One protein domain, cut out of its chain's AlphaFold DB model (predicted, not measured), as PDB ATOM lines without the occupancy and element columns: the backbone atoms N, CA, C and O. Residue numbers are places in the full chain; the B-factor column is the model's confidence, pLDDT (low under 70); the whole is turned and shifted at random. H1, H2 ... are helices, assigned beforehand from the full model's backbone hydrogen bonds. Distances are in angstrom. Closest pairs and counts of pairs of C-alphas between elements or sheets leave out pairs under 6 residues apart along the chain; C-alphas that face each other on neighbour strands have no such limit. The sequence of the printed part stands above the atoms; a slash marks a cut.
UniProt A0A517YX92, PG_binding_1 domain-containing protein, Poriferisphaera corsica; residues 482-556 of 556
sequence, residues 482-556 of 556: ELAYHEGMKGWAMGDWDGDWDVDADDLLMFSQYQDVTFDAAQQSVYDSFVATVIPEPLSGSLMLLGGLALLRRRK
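Overview. This is residues 482 to 556 of the 556 residues of the protein "PG_binding_1 domain-containing protein" of Poriferisphaera corsica (UniProt A0A517YX92). A looped stretch with no named element, residues 482 to 504, leads into a loose V of two helices, H1 and H2, and a third helix, H3, sticks out from it as a free arm at the end. The V is narrow where H1 begins and H2 ends, and its open end is spanned by the link between them. The printed part has 75 residues with three named helices in the order H1, H2, H3 and no named strand; its class is all helix, with under half of the residues, 37, in named elements. It is extended, with a radius of gyration of the C-alphas of 18.5 A, and flat, spanning 61 by 35 by 16 A, the arm making much of the length.

Arrangement. The C-alphas of residues 482 to 504 lie 9 to 21 A from the mean of all C-alphas. H1, residues 505 to 514, and H2, residues 521 to 534, are close but not clearly touching: their closest C-alphas, those of Ala 505 and Val 534, are 6.6 A apart. They run opposite ways at a steep tilt of 35.1 degrees, only just steep. H3, residues 540 to 552, is apart from H1 and from H2. In H1, H2 and H3 every O i to N i+4 pair is within hydrogen-bond range.

Along the chain. H1 begins at C-alpha 505 (16.203, -12.922, -38.620) and is 14.5 A long from first to last C-alpha. H2 measures 20.0 A and ends at C-alpha 534 (17.700, -7.375, -41.770). H3 measures 18.1 A and ends at C-alpha 552 (38.540, -8.522, -67.433).

Size, cuts and confidence. The C-alphas farthest apart, those of Ala 493 and Lys 556, are 60.9 A apart. The printed part has no cut. The link from H1 to H2 is short and that from H2 to H3 tight. Residues 536 to 556 stand free, and pLDDT is under 70 there and at residue 486.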
ATOM      1  N   GLU A 482      20.557 -11.052 -33.739       90.06
ATOM      2  CA  GLU A 482      21.167 -12.195 -33.041       90.06
ATOM      3  C   GLU A 482      21.957 -11.729 -31.807       90.06
ATOM      4  O   GLU A 482      22.940 -10.968 -31.903       90.06
ATOM      5  N   LEU A 483      21.532 -12.199 -30.644       86.56
ATOM      6  CA  LEU A 483      22.172 -12.027 -29.354       86.56
ATOM      7  C   LEU A 483      22.547 -13.396 -28.771       86.56
ATOM      8  O   LEU A 483      22.326 -14.455 -29.349       86.56
ATOM      9  N   ALA A 484      23.237 -13.393 -27.629       81.00
ATOM     10  CA  ALA A 484      23.387 -14.639 -26.890       81.00
ATOM     11  C   ALA A 484      22.073 -14.966 -26.162       81.00
ATOM     12  O   ALA A 484      21.393 -14.062 -25.686       81.00
ATOM     13  N   TYR A 485      21.787 -16.261 -26.005       71.75
ATOM     14  CA  TYR A 485      20.641 -16.781 -25.250       71.75
ATOM     15  C   TYR A 485      20.395 -15.990 -23.944       71.75
ATOM     16  O   TYR A 485      21.309 -15.879 -23.118       71.75
ATOM     17  N   HIS A 486      19.170 -15.468 -23.769       68.38
ATOM     18  CA  HIS A 486      18.683 -14.578 -22.682       68.38
ATOM     19  C   HIS A 486      19.138 -13.107 -22.698       68.38
ATOM     20  O   HIS A 486      18.706 -12.333 -21.843       68.38
ATOM     21  N   GLU A 487      19.962 -12.648 -23.644       76.56
ATOM     22  CA  GLU A 487      20.401 -11.240 -23.658       76.56
ATOM     23  C   GLU A 487      19.342 -10.265 -24.210       76.56
ATOM     24  O   GLU A 487      19.354  -9.088 -23.835       76.56
ATOM     25  N   GLY A 488      18.426 -10.722 -25.074       76.50
ATOM     26  CA  GLY A 488      17.369  -9.885 -25.658       76.50
ATOM     27  C   GLY A 488      16.189  -9.617 -24.718       76.50
ATOM     28  O   GLY A 488      15.561  -8.553 -24.812       76.50
ATOM     29  N   MET A 489      15.933 -10.539 -23.780       82.50
ATOM     30  CA  MET A 489      14.779 -10.545 -22.866       82.50
ATOM     31  C   MET A 489      13.451 -10.330 -23.606       82.50
ATOM     32  O   MET A 489      12.589  -9.558 -23.166       82.50
ATOM     33  N   LYS A 490      13.332 -10.952 -24.777       91.38
ATOM     34  CA  LYS A 490      12.113 -10.985 -25.578       91.38
ATOM     35  C   LYS A 490      11.365 -12.284 -25.309       91.38
ATOM     36  O   LYS A 490      11.897 -13.189 -24.683       91.38
ATOM     37  N   GLY A 491      10.089 -12.264 -25.653       92.81
ATOM     38  CA  GLY A 491       9.189 -13.399 -25.530       92.81
ATOM     39  C   GLY A 491       8.149 -13.310 -26.635       92.81
ATOM     40  O   GLY A 491       8.140 -12.349 -27.417       92.81
ATOM     41  N   TRP A 492       7.241 -14.268 -26.671       96.81
ATOM     42  CA  TRP A 492       6.314 -14.509 -27.767       96.81
ATOM     43  C   TRP A 492       5.543 -13.263 -28.209       96.81
ATOM     44  O   TRP A 492       5.569 -12.880 -29.378       96.81
ATOM     45  N   ALA A 493       4.930 -12.546 -27.261       96.56
ATOM     46  CA  ALA A 493       4.156 -11.333 -27.555       96.56
ATOM     47  C   ALA A 493       5.010 -10.154 -28.067       96.56
ATOM     48  O   ALA A 493       4.486  -9.125 -28.501       96.56
ATOM     49  N   MET A 494       6.337 -10.264 -27.979       96.38
ATOM     50  CA  MET A 494       7.289  -9.305 -28.534       96.38
ATOM     51  C   MET A 494       7.839  -9.734 -29.900       96.38
ATOM     52  O   MET A 494       8.552  -8.937 -30.505       96.38
ATOM     53  N   GLY A 495       7.475 -10.916 -30.402       96.06
ATOM     54  CA  GLY A 495       7.907 -11.446 -31.694       96.06
ATOM     55  C   GLY A 495       9.073 -12.436 -31.635       96.06
ATOM     56  O   GLY A 495       9.662 -12.664 -32.681       96.06
ATOM     57  N   ASP A 496       9.407 -12.963 -30.450       96.19
ATOM     58  CA  ASP A 496      10.334 -14.094 -30.266       96.19
ATOM     59  C   ASP A 496       9.525 -15.390 -30.393       96.19
ATOM     60  O   ASP A 496       8.865 -15.832 -29.446       96.19
ATOM     61  N   TRP A 497       9.456 -15.938 -31.599       96.38
ATOM     62  CA  TRP A 497       8.625 -17.104 -31.887       96.38
ATOM     63  C   TRP A 497       9.414 -18.409 -31.870       96.38
ATOM     64  O   TRP A 497       8.790 -19.476 -31.787       96.38
ATOM     65  N   ASP A 498      10.744 -18.356 -31.922       93.38
ATOM     66  CA  ASP A 498      11.607 -19.534 -31.805       93.38
ATOM     67  C   ASP A 498      12.070 -19.830 -30.361       93.38
ATOM     68  O   ASP A 498      12.487 -20.959 -30.070       93.38
ATOM     69  N   GLY A 499      11.855 -18.881 -29.443       91.56
ATOM     70  CA  GLY A 499      12.011 -19.022 -28.000       91.56
ATOM     71  C   GLY A 499      13.444 -18.861 -27.501       91.56
ATOM     72  O   GLY A 499      13.779 -19.385 -26.426       91.56
ATOM     73  N   ASP A 500      14.314 -18.210 -28.270       90.31
ATOM     74  CA  ASP A 500      15.724 -18.023 -27.933       90.31
ATOM     75  C   ASP A 500      16.030 -16.738 -27.131       90.31
ATOM     76  O   ASP A 500      17.167 -16.554 -26.662       90.31
ATOM     77  N   TRP A 501      14.978 -15.977 -26.796       89.94
ATOM     78  CA  TRP A 501      14.945 -14.762 -25.974       89.94
ATOM     79  C   TRP A 501      15.422 -13.495 -26.668       89.94
ATOM     80  O   TRP A 501      15.659 -12.479 -25.992       89.94
ATOM     81  N   ASP A 502      15.559 -13.511 -27.983       93.31
ATOM     82  CA  ASP A 502      15.795 -12.322 -28.777       93.31
ATOM     83  C   ASP A 502      14.775 -12.198 -29.924       93.31
ATOM     84  O   ASP A 502      13.778 -12.903 -29.944       93.31
ATOM     85  N   VAL A 503      14.860 -11.126 -30.714       95.94
ATOM     86  CA  VAL A 503      13.988 -10.954 -31.885       95.94
ATOM     87  C   VAL A 503      14.871 -10.666 -33.081       95.94
ATOM     88  O   VAL A 503      15.409  -9.548 -33.209       95.94
ATOM     89  N   ASP A 504      15.008 -11.640 -33.970       94.94
ATOM     90  CA  ASP A 504      15.993 -11.591 -35.036       94.94
ATOM     91  C   ASP A 504      15.518 -12.116 -36.411       94.94
ATOM     92  O   ASP A 504      14.347 -12.023 -36.802       94.94
ATOM     93  N   ALA A 505      16.481 -12.477 -37.264       94.69
ATOM     94  CA  ALA A 505      16.203 -12.922 -38.620       94.69
ATOM     95  C   ALA A 505      15.530 -14.305 -38.674       94.69
ATOM     96  O   ALA A 505      14.841 -14.574 -39.666       94.69
ATOM     97  N   ASP A 506      15.711 -15.151 -37.661       94.50
ATOM     98  CA  ASP A 506      15.084 -16.465 -37.559       94.50
ATOM     99  C   ASP A 506      13.596 -16.322 -37.176       94.50
ATOM    100  O   ASP A 506      12.744 -16.931 -37.837       94.50
ATOM    101  N   ASP A 507      13.232 -15.376 -36.304       96.38
ATOM    102  CA  ASP A 507      11.824 -15.007 -36.067       96.38
ATOM    103  C   ASP A 507      11.158 -14.422 -37.308       96.38
ATOM    104  O   ASP A 507      10.027 -14.764 -37.670       96.38
ATOM    105  N   LEU A 508      11.876 -13.550 -38.023       95.44
ATOM    106  CA  LEU A 508      11.382 -12.980 -39.273       95.44
ATOM    107  C   LEU A 508      11.138 -14.079 -40.313       95.44
ATOM    108  O   LEU A 508      10.194 -13.985 -41.109       95.44
ATOM    109  N   LEU A 509      11.973 -15.119 -40.327       94.00
ATOM    110  CA  LEU A 509      11.774 -16.285 -41.177       94.00
ATOM    111  C   LEU A 509      10.524 -17.067 -40.755       94.00
ATOM    112  O   LEU A 509       9.753 -17.458 -41.637       94.00
ATOM    113  N   MET A 510      10.288 -17.245 -39.453       93.44
ATOM    114  CA  MET A 510       9.079 -17.890 -38.934       93.44
ATOM    115  C   MET A 510       7.815 -17.115 -39.305       93.44
ATOM    116  O   MET A 510       6.927 -17.698 -39.928       93.44
ATOM    117  N   PHE A 511       7.773 -15.801 -39.080       95.50
ATOM    118  CA  PHE A 511       6.671 -14.948 -39.542       95.50
ATOM    119  C   PHE A 511       6.388 -15.126 -41.030       95.50
ATOM    120  O   PHE A 511       5.265 -15.385 -41.454       95.50
ATOM    121  N   SER A 512       7.438 -15.039 -41.847       92.19
ATOM    122  CA  SER A 512       7.313 -15.111 -43.304       92.19
ATOM    123  C   SER A 512       6.833 -16.482 -43.790       92.19
ATOM    124  O   SER A 512       6.262 -16.588 -44.877       92.19
ATOM    125  N   GLN A 513       7.089 -17.541 -43.020       94.25
ATOM    126  CA  GLN A 513       6.645 -18.895 -43.330       94.25
ATOM    127  C   GLN A 513       5.150 -19.098 -43.050       94.25
ATOM    128  O   GLN A 513       4.513 -19.864 -43.780       94.25
ATOM    129  N   TYR A 514       4.614 -18.447 -42.020       92.88
ATOM    130  CA  TYR A 514       3.260 -18.687 -41.515       92.88
ATOM    131  C   TYR A 514       2.284 -17.528 -41.728       92.88
ATOM    132  O   TYR A 514       1.111 -17.686 -41.418       92.88
ATOM    133  N   GLN A 515       2.731 -16.418 -42.322       91.56
ATOM    134  CA  GLN A 515       1.881 -15.294 -42.707       91.56
ATOM    135  C   GLN A 515       0.603 -15.761 -43.424       91.56
ATOM    136  O   GLN A 515       0.661 -16.307 -44.533       91.56
ATOM    137  N   ASP A 516      -0.549 -15.486 -42.813       85.00
ATOM    138  CA  ASP A 516      -1.863 -15.875 -43.338       85.00
ATOM    139  C   ASP A 516      -2.532 -14.707 -44.084       85.00
ATOM    140  O   ASP A 516      -3.199 -14.877 -45.113       85.00
ATOM    141  N   VAL A 517      -2.282 -13.470 -43.639       81.50
ATOM    142  CA  VAL A 517      -2.936 -12.279 -44.191       81.50
ATOM    143  C   VAL A 517      -2.043 -11.541 -45.185       81.50
ATOM    144  O   VAL A 517      -0.884 -11.211 -44.932       81.50
ATOM    145  N   THR A 518      -2.608 -11.215 -46.352       85.19
ATOM    146  CA  THR A 518      -1.901 -10.428 -47.371       85.19
ATOM    147  C   THR A 518      -1.827  -8.959 -46.966       85.19
ATOM    148  O   THR A 518      -2.857  -8.309 -46.778       85.19
ATOM    149  N   PHE A 519      -0.617  -8.410 -46.934       91.94
ATOM    150  CA  PHE A 519      -0.390  -6.992 -46.687       91.94
ATOM    151  C   PHE A 519      -0.973  -6.101 -47.784       91.94
ATOM    152  O   PHE A 519      -0.933  -6.413 -48.980       91.94
ATOM    153  N   ASP A 520      -1.471  -4.933 -47.385       94.12
ATOM    154  CA  ASP A 520      -1.753  -3.866 -48.332       94.12
ATOM    155  C   ASP A 520      -0.452  -3.291 -48.928       94.12
ATOM    156  O   ASP A 520       0.664  -3.587 -48.500       94.12
ATOM    157  N   ALA A 521      -0.575  -2.449 -49.954       93.50
ATOM    158  CA  ALA A 521       0.599  -1.921 -50.647       93.50
ATOM    159  C   ALA A 521       1.521  -1.065 -49.752       93.50
ATOM    160  O   ALA A 521       2.713  -0.952 -50.042       93.50
ATOM    161  N   ALA A 522       0.987  -0.428 -48.706       94.88
ATOM    162  CA  ALA A 522       1.777   0.367 -47.774       94.88
ATOM    163  C   ALA A 522       2.504  -0.540 -46.775       94.88
ATOM    164  O   ALA A 522       3.709  -0.385 -46.587       94.88
ATOM    165  N   GLN A 523       1.797  -1.513 -46.208       95.69
ATOM    166  CA  GLN A 523       2.324  -2.537 -45.308       95.69
ATOM    167  C   GLN A 523       3.417  -3.370 -45.988       95.69
ATOM    168  O   GLN A 523       4.518  -3.489 -45.454       95.69
ATOM    169  N   GLN A 524       3.177  -3.832 -47.220       93.69
ATOM    170  CA  GLN A 524       4.163  -4.578 -48.006       93.69
ATOM    171  C   GLN A 524       5.432  -3.756 -48.237       93.69
ATOM    172  O   GLN A 524       6.537  -4.276 -48.139       93.69
ATOM    173  N   SER A 525       5.295  -2.451 -48.492       94.69
ATOM    174  CA  SER A 525       6.457  -1.578 -48.658       94.69
ATOM    175  C   SER A 525       7.274  -1.423 -47.372       94.69
ATOM    176  O   SER A 525       8.486  -1.221 -47.469       94.69
ATOM    177  N   VAL A 526       6.641  -1.454 -46.194       94.94
ATOM    178  CA  VAL A 526       7.344  -1.418 -44.901       94.94
ATOM    179  C   VAL A 526       8.071  -2.740 -44.678       94.94
ATOM    180  O   VAL A 526       9.271  -2.724 -44.412       94.94
ATOM    181  N   TYR A 527       7.377  -3.859 -44.876       93.12
ATOM    182  CA  TYR A 527       7.943  -5.200 -44.761       93.12
ATOM    183  C   TYR A 527       9.144  -5.402 -45.695       93.12
ATOM    184  O   TYR A 527      10.235  -5.705 -45.224       93.12
ATOM    185  N   ASP A 528       9.007  -5.121 -46.996       92.31
ATOM    186  CA  ASP A 528      10.096  -5.269 -47.972       92.31
ATOM    187  C   ASP A 528      11.317  -4.416 -47.595       92.31
ATOM    188  O   ASP A 528      12.465  -4.841 -47.748       92.31
ATOM    189  N   SER A 529      11.078  -3.200 -47.087       92.88
ATOM    190  CA  SER A 529      12.149  -2.312 -46.632       92.88
ATOM    191  C   SER A 529      12.868  -2.872 -45.410       92.88
ATOM    192  O   SER A 529      14.086  -2.728 -45.321       92.88
ATOM    193  N   PHE A 530      12.129  -3.465 -44.474       92.56
ATOM    194  CA  PHE A 530      12.677  -4.057 -43.261       92.56
ATOM    195  C   PHE A 530      13.467  -5.335 -43.566       92.56
ATOM    196  O   PHE A 530      14.629  -5.452 -43.170       92.56
ATOM    197  N   VAL A 531      12.904  -6.241 -44.368       90.69
ATOM    198  CA  VAL A 531      13.570  -7.475 -44.816       90.69
ATOM    199  C   VAL A 531      14.879  -7.156 -45.538       90.69
ATOM    200  O   VAL A 531      15.906  -7.767 -45.251       90.69
ATOM    201  N   ALA A 532      14.885  -6.149 -46.418       89.12
ATOM    202  CA  ALA A 532      16.097  -5.729 -47.124       89.12
ATOM    203  C   ALA A 532      17.197  -5.182 -46.193       89.12
ATOM    204  O   ALA A 532      18.375  -5.208 -46.558       89.12
ATOM    205  N   THR A 533      16.834  -4.667 -45.012       87.12
ATOM    206  CA  THR A 533      17.799  -4.230 -43.991       87.12
ATOM    207  C   THR A 533      18.286  -5.357 -43.089       87.12
ATOM    208  O   THR A 533      19.461  -5.344 -42.724       87.12
ATOM    209  N   VAL A 534      17.417  -6.307 -42.743       85.31
ATOM    210  CA  VAL A 534      17.700  -7.375 -41.770       85.31
ATOM    211  C   VAL A 534      18.384  -8.584 -42.404       85.31
ATOM    212  O   VAL A 534      19.250  -9.191 -41.781       85.31
ATOM    213  N   ILE A 535      18.065  -8.897 -43.662       79.81
ATOM    214  CA  ILE A 535      18.687  -9.977 -44.431       79.81
ATOM    215  C   ILE A 535      19.501  -9.334 -45.564       79.81
ATOM    216  O   ILE A 535      19.001  -9.200 -46.687       79.81
ATOM    217  N   PRO A 536      20.754  -8.888 -45.321       62.22
ATOM    218  CA  PRO A 536      21.581  -8.336 -46.382       62.22
ATOM    219  C   PRO A 536      21.737  -9.383 -47.480       62.22
ATOM    220  O   PRO A 536      22.120 -10.519 -47.189       62.22
ATOM    221  N   GLU A 537      21.449  -9.003 -48.732       61.62
ATOM    222  CA  GLU A 537      21.559  -9.918 -49.869       61.62
ATOM    223  C   GLU A 537      22.853 -10.740 -49.771       61.62
ATOM    224  O   GLU A 537      23.924 -10.173 -49.499       61.62
ATOM    225  N   PRO A 538      22.802 -12.065 -50.013       54.06
ATOM    226  CA  PRO A 538      23.992 -12.888 -49.931       54.06
ATOM    227  C   PRO A 538      25.072 -12.257 -50.810       54.06
ATOM    228  O   PRO A 538      24.797 -11.874 -51.951       54.06
ATOM    229  N   LEU A 539      26.307 -12.178 -50.296       54.50
ATOM    230  CA  LEU A 539      27.516 -11.589 -50.910       54.50
ATOM    231  C   LEU A 539      27.843 -12.065 -52.354       54.50
ATOM    232  O   LEU A 539      28.869 -11.690 -52.926       54.50
ATOM    233  N   SER A 540      26.978 -12.862 -52.977       54.91
ATOM    234  CA  SER A 540      26.834 -13.147 -54.407       54.91
ATOM    235  C   SER A 540      27.107 -11.942 -55.315       54.91
ATOM    236  O   SER A 540      27.798 -12.090 -56.326       54.91
ATOM    237  N   GLY A 541      26.636 -10.740 -54.953       52.78
ATOM    238  CA  GLY A 541      26.906  -9.509 -55.711       52.78
ATOM    239  C   GLY A 541      28.397  -9.139 -55.744       52.78
ATOM    240  O   GLY A 541      28.952  -8.809 -56.798       52.78
ATOM    241  N   SER A 542      29.091  -9.305 -54.617       52.41
ATOM    242  CA  SER A 542      30.541  -9.097 -54.489       52.41
ATOM    243  C   SER A 542      31.344 -10.161 -55.252       52.41
ATOM    244  O   SER A 542      32.381  -9.857 -55.848       52.41
ATOM    245  N   LEU A 543      30.839 -11.398 -55.316       51.91
ATOM    246  CA  LEU A 543      31.423 -12.494 -56.101       51.91
ATOM    247  C   LEU A 543      31.259 -12.300 -57.617       51.91
ATOM    248  O   LEU A 543      32.185 -12.624 -58.364       51.91
ATOM    249  N   MET A 544      30.161 -11.701 -58.094       54.88
ATOM    250  CA  MET A 544      30.026 -11.326 -59.511       54.88
ATOM    251  C   MET A 544      30.931 -10.150 -59.900       54.88
ATOM    252  O   MET A 544      31.499 -10.159 -60.993       54.88
ATOM    253  N   LEU A 545      31.147  -9.177 -59.009       55.50
ATOM    254  CA  LEU A 545      32.104  -8.084 -59.233       55.50
ATOM    255  C   LEU A 545      33.560  -8.585 -59.255       55.50
ATOM    256  O   LEU A 545      34.330  -8.196 -60.138       55.50
ATOM    257  N   LEU A 546      33.934  -9.510 -58.366       55.88
ATOM    258  CA  LEU A 546      35.264 -10.135 -58.370       55.88
ATOM    259  C   LEU A 546      35.458 -11.108 -59.547       55.88
ATOM    260  O   LEU A 546      36.523 -11.110 -60.170       55.88
ATOM    261  N   GLY A 547      34.430 -11.875 -59.924       58.31
ATOM    262  CA  GLY A 547      34.432 -12.733 -61.115       58.31
ATOM    263  C   GLY A 547      34.497 -11.937 -62.425       58.31
ATOM    264  O   GLY A 547      35.248 -12.295 -63.337       58.31
ATOM    265  N   GLY A 548      33.797 -10.801 -62.496       59.56
ATOM    266  CA  GLY A 548      33.859  -9.855 -63.613       59.56
ATOM    267  C   GLY A 548      35.235  -9.198 -63.756       59.56
ATOM    268  O   GLY A 548      35.767  -9.112 -64.865       59.56
ATOM    269  N   LEU A 549      35.874  -8.822 -62.643       58.47
ATOM    270  CA  LEU A 549      37.243  -8.290 -62.634       58.47
ATOM    271  C   LEU A 549      38.293  -9.358 -62.996       58.47
ATOM    272  O   LEU A 549      39.258  -9.053 -63.707       58.47
ATOM    273  N   ALA A 550      38.099 -10.618 -62.595       57.16
ATOM    274  CA  ALA A 550      38.964 -11.735 -62.988       57.16
ATOM    275  C   ALA A 550      38.851 -12.075 -64.490       57.16
ATOM    276  O   ALA A 550      39.861 -12.376 -65.134       57.16
ATOM    277  N   LEU A 551      37.658 -11.952 -65.083       56.97
ATOM    278  CA  LEU A 551      37.443 -12.116 -66.527       56.97
ATOM    279  C   LEU A 551      37.982 -10.929 -67.344       56.97
ATOM    280  O   LEU A 551      38.529 -11.136 -68.430       56.97
ATOM    281  N   LEU A 552      37.930  -9.704 -66.811       58.06
ATOM    282  CA  LEU A 552      38.540  -8.522 -67.433       58.06
ATOM    283  C   LEU A 552      40.078  -8.557 -67.406       58.06
ATOM    284  O   LEU A 552      40.715  -8.053 -68.331       58.06
ATOM    285  N   ARG A 553      40.699  -9.221 -66.421       60.09
ATOM    286  CA  ARG A 553      42.164  -9.397 -66.358       60.09
ATOM    287  C   ARG A 553      42.706 -10.453 -67.334       60.09
ATOM    288  O   ARG A 553      43.903 -10.460 -67.600       60.09
ATOM    289  N   ARG A 554      41.849 -11.307 -67.910       56.00
ATOM    290  CA  ARG A 554      42.244 -12.339 -68.893       56.00
ATOM    291  C   ARG A 554      42.209 -11.858 -70.353       56.00
ATOM    292  O   ARG A 554      42.559 -12.615 -71.252       56.00
ATOM    293  N   ARG A 555      41.812 -10.602 -70.597       54.22
ATOM    294  CA  ARG A 555      41.904  -9.921 -71.900       54.22
ATOM    295  C   ARG A 555      43.001  -8.847 -71.887       54.22
ATOM    296  O   ARG A 555      42.703  -7.666 -72.035       54.22
ATOM    297  N   LYS A 556      44.260  -9.252 -71.721       48.59
ATOM    298  CA  LYS A 556      45.436  -8.541 -72.245       48.59
ATOM    299  C   LYS A 556      46.500  -9.543 -72.645       48.59
ATOM    300  O   LYS A 556      46.737 -10.470 -71.841       48.59
TER     301      LYS A 556